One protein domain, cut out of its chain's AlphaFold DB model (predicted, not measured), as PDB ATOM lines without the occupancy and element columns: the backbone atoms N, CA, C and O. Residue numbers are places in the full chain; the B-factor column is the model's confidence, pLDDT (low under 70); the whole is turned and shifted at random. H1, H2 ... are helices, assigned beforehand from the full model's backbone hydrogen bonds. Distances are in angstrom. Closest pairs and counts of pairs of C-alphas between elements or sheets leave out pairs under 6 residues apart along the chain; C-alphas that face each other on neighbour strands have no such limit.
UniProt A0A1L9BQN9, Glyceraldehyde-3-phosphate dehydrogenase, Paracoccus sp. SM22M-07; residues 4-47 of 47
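This is residues 4 to 47 of the 47 residues of the protein "Glyceraldehyde-3-phosphate dehydrogenase" of Paracoccus sp. SM22M-07 (UniProt A0A1L9BQN9). Two long helices, H1 and H2, meet near their ends in a flat, open L, with H2 leading away from the corner that H1's last turns and residues 25 to 27 make. The arms stick out free, residues 4 to 15 on the one and 30 to 47 on the other. The printed part has 44 residues with two named helices, H1 then H2, and no named strand; its class is all helix. It is extended, with a radius of gyration of the C-alphas of 14.4 A and spans of 39 by 29 by 7 A.

H1, residues 4 to 24, is joined by a tight link of 3 residues to H2, residues 28 to 45. The two are close but not clearly touching, with 1 pair of C-alphas within 8 A, those of Asp 20 and Leu 28 at 6.5 A. Their lines are only just about perpendicular, at 72 degrees. In H1 and H2 every O i to N i+4 pair is within hydrogen-bond range.

H1 begins at C-alpha 4 (29.001, 41.316, -1.624) and measures 28.4 A from first to last C-alpha. H2 measures 25.8 A and ends at C-alpha 45 (-8.371, 26.578, -2.320).

The two C-alphas farthest apart, those of Val 22 and Arg 47, are 40.2 A apart. The printed part has no cut, and no printed residue is under 70 in pLDDT.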
ATOM      1  N   GLN A   4      28.349  42.635  -1.574       91.19
ATOM      2  CA  GLN A   4      29.001  41.316  -1.624       91.19
ATOM      3  C   GLN A   4      27.991  40.170  -1.574       91.19
ATOM      4  O   GLN A   4      28.135  39.201  -2.311       91.19
ATOM      5  N   ILE A   5      26.941  40.309  -0.760       93.31
ATOM      6  CA  ILE A   5      25.869  39.314  -0.672       93.31
ATOM      7  C   ILE A   5      25.082  39.266  -1.984       93.31
ATOM      8  O   ILE A   5      24.828  38.183  -2.492       93.31
ATOM      9  N   ALA A   6      24.756  40.423  -2.565       93.56
ATOM     10  CA  ALA A   6      24.049  40.495  -3.841       93.56
ATOM     11  C   ALA A   6      24.852  39.850  -4.982       93.56
ATOM     12  O   ALA A   6      24.301  39.075  -5.759       93.56
ATOM     13  N   ILE A   7      26.161  40.112  -5.047       95.44
ATOM     14  CA  ILE A   7      27.058  39.495  -6.034       95.44
ATOM     15  C   ILE A   7      27.145  37.981  -5.811       95.44
ATOM     16  O   ILE A   7      27.044  37.220  -6.769       95.44
ATOM     17  N   ALA A   8      27.286  37.532  -4.561       95.75
ATOM     18  CA  ALA A   8      27.329  36.107  -4.240       95.75
ATOM     19  C   ALA A   8      26.021  35.394  -4.624       95.75
ATOM     20  O   ALA A   8      26.065  34.321  -5.221       95.75
ATOM     21  N   LEU A   9      24.868  36.007  -4.344       95.31
ATOM     22  CA  LEU A   9      23.554  35.496  -4.742       95.31
ATOM     23  C   LEU A   9      23.413  35.422  -6.259       95.31
ATOM     24  O   LEU A   9      22.977  34.400  -6.779       95.31
ATOM     25  N   LEU A  10      23.819  36.473  -6.971       96.06
ATOM     26  CA  LEU A  10      23.763  36.495  -8.427       96.06
ATOM     27  C   LEU A  10      24.629  35.385  -9.034       96.06
ATOM     28  O   LEU A  10      24.169  34.676  -9.926       96.06
ATOM     29  N   LEU A  11      25.847  35.193  -8.518       97.06
ATOM     30  CA  LEU A  11      26.734  34.117  -8.960       97.06
ATOM     31  C   LEU A  11      26.156  32.735  -8.656       97.06
ATOM     32  O   LEU A  11      26.223  31.855  -9.509       97.06
ATOM     33  N   LEU A  12      25.561  32.547  -7.477       96.56
ATOM     34  CA  LEU A  12      24.935  31.281  -7.100       96.56
ATOM     35  C   LEU A  12      23.760  30.941  -8.026       96.56
ATOM     36  O   LEU A  12      23.662  29.814  -8.506       96.56
ATOM     37  N   ILE A  13      22.898  31.920  -8.304       94.94
ATOM     38  CA  ILE A  13      21.758  31.753  -9.206       94.94
ATOM     39  C   ILE A  13      22.262  31.415 -10.612       94.94
ATOM     40  O   ILE A  13      21.850  30.409 -11.183       94.94
ATOM     41  N   ALA A  14      23.201  32.197 -11.151       96.25
ATOM     42  CA  ALA A  14      23.767  31.948 -12.475       96.25
ATOM     43  C   ALA A  14      24.417  30.556 -12.578       96.25
ATOM     44  O   ALA A  14      24.214  29.856 -13.569       96.25
ATOM     45  N   ALA A  15      25.149  30.128 -11.543       95.81
ATOM     46  CA  ALA A  15      25.745  28.799 -11.481       95.81
ATOM     47  C   ALA A  15      24.682  27.690 -11.468       95.81
ATOM     48  O   ALA A  15      24.849  26.696 -12.169       95.81
ATOM     49  N   ALA A  16      23.578  27.861 -10.735       92.94
ATOM     50  CA  ALA A  16      22.490  26.884 -10.703       92.94
ATOM     51  C   ALA A  16      21.838  26.698 -12.085       92.94
ATOM     52  O   ALA A  16      21.641  25.565 -12.517       92.94
ATOM     53  N   PHE A  17      21.578  27.791 -12.810       93.75
ATOM     54  CA  PHE A  17      21.055  27.720 -14.181       93.75
ATOM     55  C   PHE A  17      22.067  27.125 -15.168       93.75
ATOM     56  O   PHE A  17      21.687  26.359 -16.048       93.75
ATOM     57  N   LEU A  18      23.358  27.440 -15.024       95.44
ATOM     58  CA  LEU A  18      24.405  26.822 -15.844       95.44
ATOM     59  C   LEU A  18      24.490  25.315 -15.608       95.44
ATOM     60  O   LEU A  18      24.589  24.552 -16.567       95.44
ATOM     61  N   VAL A  19      24.432  24.885 -14.346       95.69
ATOM     62  CA  VAL A  19      24.449  23.462 -14.001       95.69
ATOM     63  C   VAL A  19      23.233  22.754 -14.584       95.69
ATOM     64  O   VAL A  19      23.373  21.670 -15.148       95.69
ATOM     65  N   ASP A  20      22.064  23.381 -14.496       94.06
ATOM     66  CA  ASP A  20      20.837  22.832 -15.053       94.06
ATOM     67  C   ASP A  20      20.921  22.637 -16.573       94.06
ATOM     68  O   ASP A  20      20.666  21.543 -17.080       94.06
ATOM     69  N   GLN A  21      21.393  23.657 -17.288       92.38
ATOM     70  CA  GLN A  21      21.532  23.614 -18.744       92.38
ATOM     71  C   GLN A  21      22.569  22.592 -19.230       92.38
ATOM     72  O   GLN A  21      22.414  22.040 -20.316       92.38
ATOM     73  N   VAL A  22      23.635  22.345 -18.459       94.06
ATOM     74  CA  VAL A  22      24.738  21.464 -18.885       94.06
ATOM     75  C   VAL A  22      24.540  20.016 -18.432       94.06
ATOM     76  O   VAL A  22      24.881  19.103 -19.182       94.06
ATOM     77  N   TRP A  23      24.000  19.782 -17.232       92.44
ATOM     78  CA  TRP A  23      23.922  18.439 -16.638       92.44
ATOM     79  C   TRP A  23      22.505  17.918 -16.391       92.44
ATOM     80  O   TRP A  23      22.332  16.702 -16.349       92.44
ATOM     81  N   LEU A  24      21.507  18.789 -16.212       88.81
ATOM     82  CA  LEU A  24      20.154  18.381 -15.795       88.81
ATOM     83  C   LEU A  24      19.102  18.510 -16.906       88.81
ATOM     84  O   LEU A  24      17.945  18.161 -16.693       88.81
ATOM     85  N   GLY A  25      19.504  18.951 -18.101       90.50
ATOM     86  CA  GLY A  25      18.645  18.991 -19.286       90.50
ATOM     87  C   GLY A  25      17.818  20.268 -19.448       90.50
ATOM     88  O   GLY A  25      17.061  20.353 -20.410       90.50
ATOM     89  N   GLY A  26      17.982  21.265 -18.573       91.69
ATOM     90  CA  GLY A  26      17.353  22.584 -18.731       91.69
ATOM     91  C   GLY A  26      15.893  22.687 -18.274       91.69
ATOM     92  O   GLY A  26      15.229  23.694 -18.527       91.69
ATOM     93  N   ASP A  27      15.366  21.647 -17.625       93.00
ATOM     94  CA  ASP A  27      13.950  21.556 -17.247       93.00
ATOM     95  C   ASP A  27      13.644  22.139 -15.858       93.00
ATOM     96  O   ASP A  27      12.472  22.279 -15.482       93.00
ATOM     97  N   LEU A  28      14.663  22.509 -15.075       90.75
ATOM     98  CA  LEU A  28      14.485  23.006 -13.709       90.75
ATOM     99  C   LEU A  28      13.582  24.251 -13.624       90.75
ATOM    100  O   LEU A  28      12.711  24.273 -12.749       90.75
ATOM    101  N   PRO A  29      13.666  25.258 -14.520       90.50
ATOM    102  CA  PRO A  29      12.786  26.424 -14.465       90.50
ATOM    103  C   PRO A  29      11.320  26.046 -14.697       90.50
ATOM    104  O   PRO A  29      10.425  26.551 -14.015       90.50
ATOM    105  N   LEU A  30      11.071  25.114 -15.621       92.44
ATOM    106  CA  LEU A  30       9.730  24.617 -15.917       92.44
ATOM    107  C   LEU A  30       9.170  23.805 -14.743       92.44
ATOM    108  O   LEU A  30       7.999  23.955 -14.384       92.44
ATOM    109  N   PHE A  31      10.001  22.966 -14.124       93.75
ATOM    110  CA  PHE A  31       9.639  22.191 -12.941       93.75
ATOM    111  C   PHE A  31       9.266  23.091 -11.754       93.75
ATOM    112  O   PHE A  31       8.220  22.893 -11.122       93.75
ATOM    113  N   VAL A  32      10.088  24.109 -11.476       94.31
ATOM    114  CA  VAL A  32       9.828  25.081 -10.406       94.31
ATOM    115  C   VAL A  32       8.534  25.845 -10.686       94.31
ATOM    116  O   VAL A  32       7.693  25.942  -9.793       94.31
ATOM    117  N   GLY A  33       8.321  26.305 -11.923       94.19
ATOM    118  CA  GLY A  33       7.095  27.004 -12.319       94.19
ATOM    119  C   GLY A  33       5.830  26.178 -12.069       94.19
ATOM    120  O   GLY A  33       4.920  26.642 -11.387       94.19
ATOM    121  N   LYS A  34       5.803  24.919 -12.527       96.56
ATOM    122  CA  LYS A  34       4.666  24.002 -12.303       96.56
ATOM    123  C   LYS A  34       4.402  23.736 -10.821       96.56
ATOM    124  O   LYS A  34       3.255  23.589 -10.406       96.56
ATOM    125  N   THR A  35       5.461  23.647 -10.021       96.25
ATOM    126  CA  THR A  35       5.341  23.397  -8.578       96.25
ATOM    127  C   THR A  35       4.780  24.618  -7.852       96.25
ATOM    128  O   THR A  35       3.923  24.469  -6.981       96.25
ATOM    129  N   MET A  36       5.223  25.820  -8.228       96.50
ATOM    130  CA  MET A  36       4.704  27.073  -7.676       96.50
ATOM    131  C   MET A  36       3.243  27.307  -8.052       96.50
ATOM    132  O   MET A  36       2.465  27.690  -7.187       96.50
ATOM    133  N   ASP A  37       2.856  27.019  -9.292       96.88
ATOM    134  CA  ASP A  37       1.467  27.118  -9.751       96.88
ATOM    135  C   ASP A  37       0.533  26.234  -8.907       96.88
ATOM    136  O   ASP A  37      -0.408  26.720  -8.282       96.88
ATOM    137  N   ARG A  38       0.895  24.956  -8.730       96.25
ATOM    138  CA  ARG A  38       0.153  24.034  -7.857       96.25
ATOM    139  C   ARG A  38       0.103  24.504  -6.399       96.25
ATOM    140  O   ARG A  38      -0.896  24.297  -5.714       96.25
ATOM    141  N   PHE A  39       1.182  25.104  -5.899       96.31
ATOM    142  CA  PHE A  39       1.208  25.658  -4.546       96.31
ATOM    143  C   PHE A  39       0.256  26.852  -4.405       96.31
ATOM    144  O   PHE A  39      -0.466  26.943  -3.413       96.31
ATOM    145  N   ILE A  40       0.203  27.728  -5.411       96.25
ATOM    146  CA  ILE A  40      -0.741  28.847  -5.460       96.25
ATOM    147  C   ILE A  40      -2.179  28.326  -5.491       96.25
ATOM    148  O   ILE A  40      -2.991  28.802  -4.701       96.25
ATOM    149  N   GLU A  41      -2.489  27.337  -6.333       96.31
ATOM    150  CA  GLU A  41      -3.814  26.702  -6.374       96.31
ATOM    151  C   GLU A  41      -4.208  26.117  -5.018       96.31
ATOM    152  O   GLU A  41      -5.321  26.343  -4.543       96.31
ATOM    153  N   TYR A  42      -3.283  25.413  -4.360       94.81
ATOM    154  CA  TYR A  42      -3.498  24.894  -3.013       94.81
ATOM    155  C   TYR A  42      -3.825  26.032  -2.042       94.81
ATOM    156  O   TYR A  42      -4.873  26.006  -1.405       94.81
ATOM    157  N   CYS A  43      -2.984  27.065  -1.955       96.00
ATOM    158  CA  CYS A  43      -3.234  28.214  -1.081       96.00
ATOM    159  C   CYS A  43      -4.551  28.935  -1.400       96.00
ATOM    160  O   CYS A  43      -5.228  29.388  -0.479       96.00
ATOM    161  N   ALA A  44      -4.920  29.035  -2.679       93.38
ATOM    162  CA  ALA A  44      -6.165  29.648  -3.123       93.38
ATOM    163  C   ALA A  44      -7.396  28.807  -2.761       93.38
ATOM    164  O   ALA A  44      -8.422  29.389  -2.435       93.38
ATOM    165  N   PHE A  45      -7.301  27.473  -2.774       91.69
ATOM    166  CA  PHE A  45      -8.371  26.578  -2.320       91.69
ATOM    167  C   PHE A  45      -8.691  26.757  -0.828       91.69
ATOM    168  O   PHE A  45      -9.848  26.660  -0.430       91.69
ATOM    169  N   TRP A  46      -7.674  27.023  -0.002       84.38
ATOM    170  CA  TRP A  46      -7.846  27.261   1.439       84.38
ATOM    171  C   TRP A  46      -8.288  28.687   1.792       84.38
ATOM    172  O   TRP A  46      -8.493  28.966   2.976       84.38
ATOM    173  N   ARG A  47      -8.407  29.583   0.805       70.56
ATOM    174  CA  ARG A  47      -8.947  30.933   0.980       70.56
ATOM    175  C   ARG A  47     -10.428  30.968   0.629       70.56
ATOM    176  O   ARG A  47     -11.196  31.441   1.491       70.56
TER     177      ARG A  47